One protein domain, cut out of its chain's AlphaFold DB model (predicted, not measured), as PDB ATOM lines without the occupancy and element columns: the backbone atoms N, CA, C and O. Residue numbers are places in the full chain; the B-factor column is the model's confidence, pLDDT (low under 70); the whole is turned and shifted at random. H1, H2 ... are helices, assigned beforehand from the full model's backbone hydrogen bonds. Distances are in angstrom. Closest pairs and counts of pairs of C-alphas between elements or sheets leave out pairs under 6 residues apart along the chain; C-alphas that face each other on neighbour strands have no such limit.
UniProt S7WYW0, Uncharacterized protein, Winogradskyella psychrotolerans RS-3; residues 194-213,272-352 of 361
ATOM      1  N   ASN A 194     -34.487  53.415  -4.810       78.81
ATOM      2  CA  ASN A 194     -35.348  52.602  -5.671       78.81
ATOM      3  C   ASN A 194     -36.069  51.509  -4.872       78.81
ATOM      4  O   ASN A 194     -37.258  51.280  -5.073       78.81
ATOM      5  N   ARG A 195     -35.378  50.857  -3.929       76.94
ATOM      6  CA  ARG A 195     -35.993  49.863  -3.034       76.94
ATOM      7  C   ARG A 195     -37.005  50.509  -2.087       76.94
ATOM      8  O   ARG A 195     -38.061  49.930  -1.858       76.94
ATOM      9  N   TYR A 196     -36.687  51.684  -1.547       78.62
ATOM     10  CA  TYR A 196     -37.588  52.418  -0.659       78.62
ATOM     11  C   TYR A 196     -38.858  52.865  -1.392       78.62
ATOM     12  O   TYR A 196     -39.961  52.552  -0.951       78.62
ATOM     13  N   ASN A 197     -38.702  53.488  -2.561       82.56
ATOM     14  CA  ASN A 197     -39.812  53.911  -3.409       82.56
ATOM     15  C   ASN A 197     -40.654  52.713  -3.862       82.56
ATOM     16  O   ASN A 197     -41.873  52.779  -3.768       82.56
ATOM     17  N   LYS A 198     -40.030  51.585  -4.244       82.44
ATOM     18  CA  LYS A 198     -40.759  50.340  -4.545       82.44
ATOM     19  C   LYS A 198     -41.619  49.897  -3.356       82.44
ATOM     20  O   LYS A 198     -42.785  49.576  -3.551       82.44
ATOM     21  N   GLY A 199     -41.077  49.927  -2.137       80.38
ATOM     22  CA  GLY A 199     -41.823  49.590  -0.923       80.38
ATOM     23  C   GLY A 199     -43.011  50.522  -0.664       80.38
ATOM     24  O   GLY A 199     -44.088  50.044  -0.313       80.38
ATOM     25  N   ILE A 200     -42.853  51.831  -0.892       83.56
ATOM     26  CA  ILE A 200     -43.960  52.800  -0.807       83.56
ATOM     27  C   ILE A 200     -45.031  52.478  -1.849       83.56
ATOM     28  O   ILE A 200     -46.195  52.341  -1.486       83.56
ATOM     29  N   THR A 201     -44.654  52.297  -3.117       83.31
ATOM     30  CA  THR A 201     -45.599  51.978  -4.198       83.31
ATOM     31  C   THR A 201     -46.364  50.683  -3.917       83.31
ATOM     32  O   THR A 201     -47.578  50.643  -4.087       83.31
ATOM     33  N   GLN A 202     -45.688  49.640  -3.426       83.00
ATOM     34  CA  GLN A 202     -46.326  48.377  -3.030       83.00
ATOM     35  C   GLN A 202     -47.294  48.560  -1.853       83.00
ATOM     36  O   GLN A 202     -48.383  47.991  -1.860       83.00
ATOM     37  N   SER A 203     -46.933  49.401  -0.878       82.38
ATOM     38  CA  SER A 203     -47.810  49.738   0.251       82.38
ATOM     39  C   SER A 203     -49.063  50.476  -0.227       82.38
ATOM     40  O   SER A 203     -50.167  50.135   0.180       82.38
ATOM     41  N   ILE A 204     -48.906  51.453  -1.129       84.00
ATOM     42  CA  ILE A 204     -50.028  52.180  -1.737       84.00
ATOM     43  C   ILE A 204     -50.953  51.196  -2.453       84.00
ATOM     44  O   ILE A 204     -52.142  51.185  -2.155       84.00
ATOM     45  N   ASN A 205     -50.412  50.327  -3.313       82.00
ATOM     46  CA  ASN A 205     -51.197  49.322  -4.032       82.00
ATOM     47  C   ASN A 205     -51.960  48.387  -3.082       82.00
ATOM     48  O   ASN A 205     -53.121  48.080  -3.337       82.00
ATOM     49  N   TYR A 206     -51.344  47.962  -1.976       83.12
ATOM     50  CA  TYR A 206     -52.004  47.137  -0.961       83.12
ATOM     51  C   TYR A 206     -53.191  47.850  -0.292       83.12
ATOM     52  O   TYR A 206     -54.202  47.219  -0.018       83.12
ATOM     53  N   PHE A 207     -53.100  49.160  -0.041       83.56
ATOM     54  CA  PHE A 207     -54.192  49.907   0.594       83.56
ATOM     55  C   PHE A 207     -55.287  50.362  -0.380       83.56
ATOM     56  O   PHE A 207     -56.414  50.615   0.052       83.56
ATOM     57  N   THR A 208     -54.974  50.498  -1.671       82.56
ATOM     58  CA  THR A 208     -55.914  50.990  -2.692       82.56
ATOM     59  C   THR A 208     -56.638  49.885  -3.453       82.56
ATOM     60  O   THR A 208     -57.666  50.165  -4.064       82.56
ATOM     61  N   THR A 209     -56.136  48.650  -3.424       79.69
ATOM     62  CA  THR A 209     -56.746  47.499  -4.106       79.69
ATOM     63  C   THR A 209     -57.216  46.448  -3.104       79.69
ATOM     64  O   THR A 209     -56.676  46.355  -2.007       79.69
ATOM     65  N   ASP A 210     -58.154  45.586  -3.499       74.44
ATOM     66  CA  ASP A 210     -58.552  44.403  -2.710       74.44
ATOM     67  C   ASP A 210     -57.524  43.254  -2.802       74.44
ATOM     68  O   ASP A 210     -57.824  42.078  -2.565       74.44
ATOM     69  N   ALA A 211     -56.291  43.563  -3.212       73.44
ATOM     70  CA  ALA A 211     -55.232  42.583  -3.330       73.44
ATOM     71  C   ALA A 211     -54.712  42.187  -1.942       73.44
ATOM     72  O   ALA A 211     -54.441  43.023  -1.084       73.44
ATOM     73  N   THR A 212     -54.483  40.889  -1.741       77.25
ATOM     74  CA  THR A 212     -53.769  40.411  -0.553       77.25
ATOM     75  C   THR A 212     -52.341  40.952  -0.535       77.25
ATOM     76  O   THR A 212     -51.741  41.184  -1.588       77.25
ATOM     77  N   ILE A 213     -51.752  41.080   0.660       74.69
ATOM     78  CA  ILE A 213     -50.379  41.588   0.816       74.69
ATOM     79  C   ILE A 213     -49.354  40.808  -0.034       74.69
ATOM     80  O   ILE A 213     -48.394  41.381  -0.538       74.69
ATOM     81  N   VAL A 272     -53.927  42.060   7.538       69.06
ATOM     82  CA  VAL A 272     -54.880  42.685   8.457       69.06
ATOM     83  C   VAL A 272     -55.991  43.434   7.704       69.06
ATOM     84  O   VAL A 272     -57.105  43.542   8.216       69.06
ATOM     85  N   VAL A 273     -55.729  43.900   6.478       71.31
ATOM     86  CA  VAL A 273     -56.664  44.684   5.657       71.31
ATOM     87  C   VAL A 273     -57.122  43.819   4.480       71.31
ATOM     88  O   VAL A 273     -56.345  43.528   3.582       71.31
ATOM     89  N   LYS A 274     -58.374  43.346   4.517       68.56
ATOM     90  CA  LYS A 274     -58.953  42.480   3.466       68.56
ATOM     91  C   LYS A 274     -59.709  43.239   2.368       68.56
ATOM     92  O   LYS A 274     -59.973  42.646   1.331       68.56
ATOM     93  N   ASN A 275     -60.037  44.508   2.611       74.12
ATOM     94  CA  ASN A 275     -60.788  45.373   1.701       74.12
ATOM     95  C   ASN A 275     -60.001  46.663   1.475       74.12
ATOM     96  O   ASN A 275     -59.235  47.063   2.358       74.12
ATOM     97  N   SER A 276     -60.266  47.349   0.367       75.75
ATOM     98  CA  SER A 276     -59.727  48.681   0.107       75.75
ATOM     99  C   SER A 276     -59.916  49.619   1.314       75.75
ATOM    100  O   SER A 276     -60.926  49.588   2.028       75.75
ATOM    101  N   TRP A 277     -58.926  50.476   1.581       80.62
ATOM    102  CA  TRP A 277     -58.907  51.337   2.773       80.62
ATOM    103  C   TRP A 277     -60.176  52.198   2.923       80.62
ATOM    104  O   TRP A 277     -60.625  52.486   4.037       80.62
ATOM    105  N   HIS A 278     -60.774  52.586   1.794       81.81
ATOM    106  CA  HIS A 278     -61.982  53.404   1.729       81.81
ATOM    107  C   HIS A 278     -63.244  52.663   2.210       81.81
ATOM    108  O   HIS A 278     -64.157  53.289   2.749       81.81
ATOM    109  N   GLU A 279     -63.287  51.336   2.088       83.69
ATOM    110  CA  GLU A 279     -64.439  50.498   2.456       83.69
ATOM    111  C   GLU A 279     -64.486  50.126   3.945       83.69
ATOM    112  O   GLU A 279     -65.476  49.586   4.440       83.69
ATOM    113  N   LEU A 280     -63.426  50.421   4.697       83.94
ATOM    114  CA  LEU A 280     -63.359  50.124   6.125       83.94
ATOM    115  C   LEU A 280     -64.260  51.062   6.939       83.94
ATOM    116  O   LEU A 280     -64.348  52.258   6.657       83.94
ATOM    117  N   SER A 281     -64.861  50.562   8.023       87.50
ATOM    118  CA  SER A 281     -65.559  51.414   8.996       87.50
ATOM    119  C   SER A 281     -64.578  52.305   9.768       87.50
ATOM    120  O   SER A 281     -63.413  51.943   9.952       87.50
ATOM    121  N   SER A 282     -65.041  53.452  10.272       84.81
ATOM    122  CA  SER A 282     -64.187  54.435  10.960       84.81
ATOM    123  C   SER A 282     -63.397  53.838  12.133       84.81
ATOM    124  O   SER A 282     -62.215  54.128  12.282       84.81
ATOM    125  N   PHE A 283     -64.003  52.933  12.911       85.44
ATOM    126  CA  PHE A 283     -63.313  52.235  14.003       85.44
ATOM    127  C   PHE A 283     -62.205  51.293  13.498       85.44
ATOM    128  O   PHE A 283     -61.092  51.312  14.018       85.44
ATOM    129  N   LYS A 284     -62.473  50.507  12.441       84.44
ATOM    130  CA  LYS A 284     -61.477  49.590  11.856       84.44
ATOM    131  C   LYS A 284     -60.286  50.343  11.267       84.44
ATOM    132  O   LYS A 284     -59.158  49.892  11.435       84.44
ATOM    133  N   ARG A 285     -60.517  51.504  10.638       86.44
ATOM    134  CA  ARG A 285     -59.435  52.366  10.128       86.44
ATOM    135  C   ARG A 285     -58.484  52.781  11.247       86.44
ATOM    136  O   ARG A 285     -57.284  52.626  11.082       86.44
ATOM    137  N   VAL A 286     -59.003  53.223  12.396       88.19
ATOM    138  CA  VAL A 286     -58.170  53.629  13.544       88.19
ATOM    139  C   VAL A 286     -57.329  52.462  14.068       88.19
ATOM    140  O   VAL A 286     -56.120  52.609  14.247       88.19
ATOM    141  N   VAL A 287     -57.937  51.286  14.261       86.75
ATOM    142  CA  VAL A 287     -57.222  50.090  14.742       86.75
ATOM    143  C   VAL A 287     -56.129  49.660  13.758       86.75
ATOM    144  O   VAL A 287     -54.997  49.401  14.165       86.75
ATOM    145  N   TYR A 288     -56.435  49.612  12.460       84.56
ATOM    146  CA  TYR A 288     -55.460  49.221  11.444       84.56
ATOM    147  C   TYR A 288     -54.366  50.273  11.252       84.56
ATOM    148  O   TYR A 288     -53.204  49.894  11.145       84.56
ATOM    149  N   SER A 289     -54.681  51.571  11.312       85.88
ATOM    150  CA  SER A 289     -53.678  52.645  11.338       85.88
ATOM    151  C   SER A 289     -52.711  52.485  12.508       85.88
ATOM    152  O   SER A 289     -51.504  52.613  12.318       85.88
ATOM    153  N   PHE A 290     -53.220  52.168  13.702       88.56
ATOM    154  CA  PHE A 290     -52.379  51.924  14.870       88.56
ATOM    155  C   PHE A 290     -51.462  50.709  14.664       88.56
ATOM    156  O   PHE A 290     -50.252  50.821  14.851       88.56
ATOM    157  N   LEU A 291     -52.003  49.573  14.207       85.50
ATOM    158  CA  LEU A 291     -51.215  48.365  13.929       85.50
ATOM    159  C   LEU A 291     -50.131  48.601  12.867       85.50
ATOM    160  O   LEU A 291     -48.985  48.202  13.060       85.50
ATOM    161  N   ILE A 292     -50.468  49.285  11.770       83.56
ATOM    162  CA  ILE A 292     -49.506  49.658  10.722       83.56
ATOM    163  C   ILE A 292     -48.432  50.585  11.297       83.56
ATOM    164  O   ILE A 292     -47.250  50.379  11.031       83.56
ATOM    165  N   GLY A 293     -48.812  51.559  12.129       88.25
ATOM    166  CA  GLY A 293     -47.875  52.448  12.816       88.25
ATOM    167  C   GLY A 293     -46.884  51.689  13.700       88.25
ATOM    168  O   GLY A 293     -45.681  51.933  13.618       88.25
ATOM    169  N   VAL A 294     -47.360  50.712  14.479       89.06
ATOM    170  CA  VAL A 294     -46.505  49.830  15.294       89.06
ATOM    171  C   VAL A 294     -45.554  49.013  14.415       89.06
ATOM    172  O   VAL A 294     -44.363  48.934  14.715       89.06
ATOM    173  N   LEU A 295     -46.035  48.447  13.302       84.38
ATOM    174  CA  LEU A 295     -45.197  47.692  12.362       84.38
ATOM    175  C   LEU A 295     -44.130  48.575  11.695       84.38
ATOM    176  O   LEU A 295     -42.973  48.164  11.590       84.38
ATOM    177  N   MET A 296     -44.485  49.795  11.282       84.50
ATOM    178  CA  MET A 296     -43.537  50.759  10.715       84.50
ATOM    179  C   MET A 296     -42.491  51.190  11.746       84.50
ATOM    180  O   MET A 296     -41.305  51.237  11.421       84.50
ATOM    181  N   LEU A 297     -42.900  51.447  12.991       90.19
ATOM    182  CA  LEU A 297     -41.979  51.762  14.081       90.19
ATOM    183  C   LEU A 297     -41.027  50.591  14.355       90.19
ATOM    184  O   LEU A 297     -39.821  50.797  14.459       90.19
ATOM    185  N   GLY A 298     -41.543  49.359  14.392       90.19
ATOM    186  CA  GLY A 298     -40.735  48.146  14.526       90.19
ATOM    187  C   GLY A 298     -39.709  47.998  13.399       90.19
ATOM    188  O   GLY A 298     -38.535  47.741  13.660       90.19
ATOM    189  N   TYR A 299     -40.112  48.240  12.149       84.25
ATOM    190  CA  TYR A 299     -39.199  48.242  11.003       84.25
ATOM    191  C   TYR A 299     -38.098  49.306  11.135       84.25
ATOM    192  O   TYR A 299     -36.924  49.019  10.885       84.25
ATOM    193  N   LEU A 300     -38.450  50.524  11.562       87.19
ATOM    194  CA  LEU A 300     -37.482  51.596  11.805       87.19
ATOM    195  C   LEU A 300     -36.502  51.231  12.925       87.19
ATOM    196  O   LEU A 300     -35.299  51.420  12.748       87.19
ATOM    197  N   LEU A 301     -36.981  50.653  14.030       91.12
ATOM    198  CA  LEU A 301     -36.137  50.189  15.133       91.12
ATOM    199  C   LEU A 301     -35.150  49.110  14.680       91.12
ATOM    200  O   LEU A 301     -33.957  49.228  14.950       91.12
ATOM    201  N   ILE A 302     -35.610  48.105  13.928       89.19
ATOM    202  CA  ILE A 302     -34.735  47.063  13.361       89.19
ATOM    203  C   ILE A 302     -33.685  47.685  12.438       89.19
ATOM    204  O   ILE A 302     -32.521  47.278  12.454       89.19
ATOM    205  N   LYS A 303     -34.063  48.692  11.642       85.19
ATOM    206  CA  LYS A 303     -33.133  49.397  10.758       85.19
ATOM    207  C   LYS A 303     -32.079  50.171  11.550       85.19
ATOM    208  O   LYS A 303     -30.902  50.039  11.241       85.19
ATOM    209  N   VAL A 304     -32.475  50.920  12.580       87.94
ATOM    210  CA  VAL A 304     -31.539  51.615  13.484       87.94
ATOM    211  C   VAL A 304     -30.594  50.614  14.142       87.94
ATOM    212  O   VAL A 304     -29.382  50.800  14.099       87.94
ATOM    213  N   LEU A 305     -31.126  49.512  14.669       90.62
ATOM    214  CA  LEU A 305     -30.328  48.462  15.293       90.62
ATOM    215  C   LEU A 305     -29.331  47.842  14.303       90.62
ATOM    216  O   LEU A 305     -28.166  47.656  14.636       90.62
ATOM    217  N   SER A 306     -29.752  47.601  13.060       86.88
ATOM    218  CA  SER A 306     -28.876  47.097  11.994       86.88
ATOM    219  C   SER A 306     -27.741  48.074  11.671       86.88
ATOM    220  O   SER A 306     -26.618  47.651  11.410       86.88
ATOM    221  N   ILE A 307     -28.008  49.383  11.711       86.12
ATOM    222  CA  ILE A 307     -26.986  50.419  11.510       86.12
ATOM    223  C   ILE A 307     -25.978  50.409  12.663       86.12
ATOM    224  O   ILE A 307     -24.775  50.437  12.405       86.12
ATOM    225  N   LEU A 308     -26.457  50.311  13.907       90.38
ATOM    226  CA  LEU A 308     -25.606  50.207  15.094       90.38
ATOM    227  C   LEU A 308     -24.703  48.969  15.026       90.38
ATOM    228  O   LEU A 308     -23.491  49.092  15.190       90.38
ATOM    229  N   PHE A 309     -25.267  47.798  14.711       90.75
ATOM    230  CA  PHE A 309     -24.490  46.567  14.546       90.75
ATOM    231  C   PHE A 309     -23.455  46.686  13.428       90.75
ATOM    232  O   PHE A 309     -22.297  46.346  13.642       90.75
ATOM    233  N   ASN A 310     -23.830  47.224  12.266       87.19
ATOM    234  CA  ASN A 310     -22.895  47.400  11.154       87.19
ATOM    235  C   ASN A 310     -21.727  48.326  11.514       87.19
ATOM    236  O   ASN A 310     -20.594  48.056  11.120       87.19
ATOM    237  N   ALA A 311     -21.989  49.414  12.240       90.50
ATOM    238  CA  ALA A 311     -20.954  50.350  12.665       90.50
ATOM    239  C   ALA A 311     -20.038  49.750  13.743       90.50
ATOM    240  O   ALA A 311     -18.823  49.927  13.683       90.50
ATOM    241  N   LEU A 312     -20.602  48.970  14.671       92.88
ATOM    242  CA  LEU A 312     -19.837  48.201  15.651       92.88
ATOM    243  C   LEU A 312     -18.930  47.172  14.965       92.88
ATOM    244  O   LEU A 312     -17.736  47.129  15.239       92.88
ATOM    245  N   THR A 313     -19.469  46.373  14.041       90.19
ATOM    246  CA  THR A 313     -18.689  45.397  13.266       90.19
ATOM    247  C   THR A 313     -17.575  46.078  12.478       90.19
ATOM    248  O   THR A 313     -16.463  45.561  12.416       90.19
ATOM    249  N   LEU A 314     -17.853  47.249  11.902       89.62
ATOM    250  CA  LEU A 314     -16.857  48.027  11.176       89.62
ATOM    251  C   LEU A 314     -15.689  48.447  12.075       89.62
ATOM    252  O   LEU A 314     -14.540  48.265  11.686       89.62
ATOM    253  N   SER A 315     -15.992  48.950  13.270       93.56
ATOM    254  CA  SER A 315     -14.993  49.344  14.265       93.56
ATOM    255  C   SER A 315     -14.198  48.156  14.798       93.56
ATOM    256  O   SER A 315     -12.973  48.195  14.787       93.56
ATOM    257  N   ILE A 316     -14.853  47.044  15.144       93.06
ATOM    258  CA  ILE A 316     -14.159  45.819  15.573       93.06
ATOM    259  C   ILE A 316     -13.172  45.348  14.500       93.06
ATOM    260  O   ILE A 316     -12.015  45.064  14.810       93.06
ATOM    261  N   ASN A 317     -13.607  45.291  13.238       90.00
ATOM    262  CA  ASN A 317     -12.735  44.890  12.139       90.00
ATOM    263  C   ASN A 317     -11.571  45.869  11.994       90.00
ATOM    264  O   ASN A 317     -10.421  45.454  12.009       90.00
ATOM    265  N   SER A 318     -11.859  47.168  11.934       92.00
ATOM    266  CA  SER A 318     -10.830  48.191  11.772       92.00
ATOM    267  C   SER A 318      -9.793  48.166  12.899       92.00
ATOM    268  O   SER A 318      -8.595  48.180  12.630       92.00
ATOM    269  N   PHE A 319     -10.238  48.050  14.150       94.38
ATOM    270  CA  PHE A 319      -9.381  47.979  15.330       94.38
ATOM    271  C   PHE A 319      -8.491  46.726  15.336       94.38
ATOM    272  O   PHE A 319      -7.308  46.802  15.656       94.38
ATOM    273  N   THR A 320      -9.044  45.562  14.979       90.62
ATOM    274  CA  THR A 320      -8.331  44.274  15.076       90.62
ATOM    275  C   THR A 320      -7.438  43.974  13.877       90.62
ATOM    276  O   THR A 320      -6.397  43.340  14.039       90.62
ATOM    277  N   THR A 321      -7.803  44.435  12.680       85.38
ATOM    278  CA  THR A 321      -7.072  44.141  11.438       85.38
ATOM    279  C   THR A 321      -6.196  45.297  10.972       85.38
ATOM    280  O   THR A 321      -5.815  45.344   9.803       85.38
ATOM    281  N   LEU A 322      -5.858  46.237  11.866       74.38
ATOM    282  CA  LEU A 322      -5.022  47.407  11.561       74.38
ATOM    283  C   LEU A 322      -5.637  48.324  10.485       74.38
ATOM    284  O   LEU A 322      -4.924  49.016   9.761       74.38
ATOM    285  N   GLY A 323      -6.961  48.299  10.322       62.41
ATOM    286  CA  GLY A 323      -7.644  48.995   9.232       62.41
ATOM    287  C   GLY A 323      -7.372  48.395   7.842       62.41
ATOM    288  O   GLY A 323      -7.763  48.994   6.838       62.41
ATOM    289  N   PHE A 324      -6.722  47.224   7.757       57.19
ATOM    290  CA  PHE A 324      -6.496  46.485   6.514       57.19
ATOM    291  C   PHE A 324      -7.587  45.426   6.294       57.19
ATOM    292  O   PHE A 324      -7.973  44.685   7.195       57.19
ATOM    293  N   GLY A 325      -8.100  45.375   5.067       61.47
ATOM    294  CA  GLY A 325      -9.237  44.559   4.635       61.47
ATOM    295  C   GLY A 325     -10.042  45.320   3.578       61.47
ATOM    296  O   GLY A 325      -9.833  46.522   3.399       61.47
ATOM    297  N   GLU A 326     -10.963  44.668   2.862       63.22
ATOM    298  CA  GLU A 326     -11.952  45.377   2.032       63.22
ATOM    299  C   GLU A 326     -12.944  46.114   2.938       63.22
ATOM    300  O   GLU A 326     -14.100  45.726   3.090       63.22
ATOM    301  N   ILE A 327     -12.479  47.171   3.604       66.25
ATOM    302  CA  ILE A 327     -13.325  47.967   4.471       66.25
ATOM    303  C   ILE A 327     -14.189  48.836   3.556       66.25
ATOM    304  O   ILE A 327     -13.668  49.701   2.845       66.25
ATOM    305  N   PRO A 328     -15.513  48.627   3.520       68.19
ATOM    306  CA  PRO A 328     -16.340  49.102   2.423       68.19
ATOM    307  C   PRO A 328     -16.815  50.547   2.653       68.19
ATOM    308  O   PRO A 328     -17.985  50.895   2.455       68.19
ATOM    309  N   ILE A 329     -15.883  51.398   3.085       70.38
ATOM    310  CA  ILE A 329     -16.066  52.811   3.409       70.38
ATOM    311  C   ILE A 329     -15.352  53.681   2.380       70.38
ATOM    312  O   ILE A 329     -14.256  53.378   1.915       70.38
ATOM    313  N   LYS A 330     -15.984  54.801   2.032       72.62
ATOM    314  CA  LYS A 330     -15.429  55.811   1.125       72.62
ATOM    315  C   LYS A 330     -15.288  57.145   1.857       72.62
ATOM    316  O   LYS A 330     -15.989  57.393   2.835       72.62
ATOM    317  N   GLY A 331     -14.396  58.007   1.370       80.06
ATOM    318  CA  GLY A 331     -14.195  59.351   1.921       80.06
ATOM    319  C   GLY A 331     -13.648  59.342   3.354       80.06
ATOM    320  O   GLY A 331     -12.772  58.544   3.678       80.06
ATOM    321  N   ILE A 332     -14.184  60.224   4.205       80.56
ATOM    322  CA  ILE A 332     -13.723  60.474   5.588       80.56
ATOM    323  C   ILE A 332     -13.702  59.196   6.440       80.56
ATOM    324  O   ILE A 332     -12.767  58.981   7.207       80.56
ATOM    325  N   GLY A 333     -14.673  58.300   6.243       84.75
ATOM    326  CA  GLY A 333     -14.744  57.029   6.964       84.75
ATOM    327  C   GLY A 333     -13.507  56.147   6.808       84.75
ATOM    328  O   GLY A 333     -13.153  55.429   7.735       84.75
ATOM    329  N   ARG A 334     -12.818  56.227   5.663       85.69
ATOM    330  CA  ARG A 334     -11.589  55.461   5.427       85.69
ATOM    331  C   ARG A 334     -10.438  55.951   6.304       85.69
ATOM    332  O   ARG A 334      -9.688  55.136   6.822       85.69
ATOM    333  N   TYR A 335     -10.306  57.264   6.489       87.88
ATOM    334  CA  TYR A 335      -9.266  57.832   7.349       87.88
ATOM    335  C   TYR A 335      -9.528  57.515   8.821       87.88
ATOM    336  O   TYR A 335      -8.593  57.161   9.531       87.88
ATOM    337  N   LEU A 336     -10.795  57.555   9.251       90.25
ATOM    338  CA  LEU A 336     -11.183  57.118  10.597       90.25
ATOM    339  C   LEU A 336     -10.792  55.659  10.852       90.25
ATOM    340  O   LEU A 336     -10.208  55.372  11.890       90.25
ATOM    341  N   ALA A 337     -11.034  54.769   9.886       90.50
ATOM    342  CA  ALA A 337     -10.635  53.368   9.990       90.50
ATOM    343  C   ALA A 337      -9.110  53.190  10.091       90.50
ATOM    344  O   ALA A 337      -8.630  52.440  10.934       90.50
ATOM    345  N   ILE A 338      -8.326  53.923   9.293       89.69
ATOM    346  CA  ILE A 338      -6.856  53.870   9.374       89.69
ATOM    347  C   ILE A 338      -6.363  54.336  10.752       89.69
ATOM    348  O   ILE A 338      -5.510  53.685  11.350       89.69
ATOM    349  N   VAL A 339      -6.907  55.444  11.269       92.75
ATOM    350  CA  VAL A 339      -6.539  55.970  12.594       92.75
ATOM    351  C   VAL A 339      -6.907  54.978  13.693       92.75
ATOM    352  O   VAL A 339      -6.079  54.684  14.551       92.75
ATOM    353  N   GLU A 340      -8.116  54.422  13.655       94.88
ATOM    354  CA  GLU A 340      -8.535  53.397  14.609       94.88
ATOM    355  C   GLU A 340      -7.663  52.147  14.526       94.88
ATOM    356  O   GLU A 340      -7.276  51.614  15.557       94.88
ATOM    357  N   GLY A 341      -7.322  51.696  13.319       94.19
ATOM    358  CA  GLY A 341      -6.466  50.535  13.114       94.19
ATOM    359  C   GLY A 341      -5.062  50.737  13.675       94.19
ATOM    360  O   GLY A 341      -4.520  49.837  14.312       94.19
ATOM    361  N   PHE A 342      -4.496  51.936  13.518       94.00
ATOM    362  CA  PHE A 342      -3.225  52.299  14.141       94.00
ATOM    363  C   PHE A 342      -3.313  52.328  15.674       94.00
ATOM    364  O   PHE A 342      -2.419  51.834  16.355       94.00
ATOM    365  N   ILE A 343      -4.403  52.859  16.235       94.62
ATOM    366  CA  ILE A 343      -4.636  52.815  17.685       94.62
ATOM    367  C   ILE A 343      -4.780  51.359  18.147       94.62
ATOM    368  O   ILE A 343      -4.133  50.953  19.110       94.62
ATOM    369  N   GLY A 344      -5.571  50.551  17.442       94.69
ATOM    370  CA  GLY A 344      -5.786  49.140  17.745       94.69
ATOM    371  C   GLY A 344      -4.494  48.335  17.735       94.69
ATOM    372  O   GLY A 344      -4.256  47.557  18.655       94.69
ATOM    373  N   TRP A 345      -3.603  48.607  16.779       93.44
ATOM    374  CA  TRP A 345      -2.253  48.051  16.755       93.44
ATOM    375  C   TRP A 345      -1.500  48.279  18.069       93.44
ATOM    376  O   TRP A 345      -1.027  47.324  18.681       93.44
ATOM    377  N   ILE A 346      -1.434  49.536  18.524       93.62
ATOM    378  CA  ILE A 346      -0.729  49.919  19.751       93.62
ATOM    379  C   ILE A 346      -1.324  49.174  20.946       93.62
ATOM    380  O   ILE A 346      -0.586  48.600  21.745       93.62
ATOM    381  N   PHE A 347      -2.653  49.134  21.058       94.38
ATOM    382  CA  PHE A 347      -3.332  48.446  22.157       94.38
ATOM    383  C   PHE A 347      -3.110  46.929  22.134       94.38
ATOM    384  O   PHE A 347      -2.903  46.338  23.193       94.38
ATOM    385  N   LEU A 348      -3.098  46.294  20.959       93.25
ATOM    386  CA  LEU A 348      -2.803  44.864  20.817       93.25
ATOM    387  C   LEU A 348      -1.346  44.541  21.168       93.25
ATOM    388  O   LEU A 348      -1.084  43.531  21.826       93.25
ATOM    389  N   THR A 349      -0.403  45.404  20.785       93.31
ATOM    390  CA  THR A 349       1.008  45.265  21.164       93.31
ATOM    391  C   THR A 349       1.191  45.442  22.666       93.31
ATOM    392  O   THR A 349       1.820  44.593  23.295       93.31
ATOM    393  N   LEU A 350       0.593  46.476  23.268       92.44
ATOM    394  CA  LEU A 350       0.631  46.664  24.719       92.44
ATOM    395  C   LEU A 350       0.009  45.477  25.447       92.44
ATOM    396  O   LEU A 350       0.621  44.935  26.363       92.44
ATOM    397  N   PHE A 351      -1.167  45.021  25.017       93.56
ATOM    398  CA  PHE A 351      -1.802  43.844  25.600       93.56
ATOM    399  C   PHE A 351      -0.874  42.625  25.546       93.56
ATOM    400  O   PHE A 351      -0.666  41.974  26.562       93.56
ATOM    401  N   SER A 352      -0.246  42.365  24.400       92.12
ATOM    402  CA  SER A 352       0.695  41.250  24.246       92.12
ATOM    403  C   SER A 352       1.896  41.371  25.186       92.12
ATOM    404  O   SER A 352       2.222  40.415  25.882       92.12
TER     405      SER A 352
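What this domain is: This is residues 194 to 213 and 272 to 352 of the 361 residues of an uncharacterized protein of Winogradskyella psychrotolerans RS-3 (UniProt S7WYW0). One very long helix, H2, makes the length of a thin rod; the short H1 runs beside its first half across a gap, and H3 crosses its last end. The 101 printed residues hold three named helices, H1, H2, H3, and no named strand: all helix. The whole is extended, with a radius of gyration of the C-alphas of 22.8 A and spans of 68 by 26 by 20 A.

How they stand to each other: H1, residues 194 to 208, is apart from H2, residues 282 to 320, and from H3, residues 332 to 352. H2 touches H3 with residues 315 to 320 alone, the closest C-alphas being those of Phe 319 and Gly 341, 4.5 A apart. They run the same way at a steep tilt of 56 degrees. Residues 194 to 201 and 293 to 313 stand free. In H1, H2 and H3 every O i to N i+4 pair is within hydrogen-bond range.

Where its parts are: H1, 20.8 A long, begins at C-alpha 194 (-35.348, 52.602, -5.671). H2 measures 56.9 A. H3, 30.4 A, ends at C-alpha 352 (0.695, 41.250, 24.246).

The domain as a whole: Residues 214 to 271 are not printed; C-alphas 213 and 272 are 8.9 A apart. The link H2 to H3 is long, 11 residues. Residues 272, 274 and 323 to 328 have pLDDT under 70.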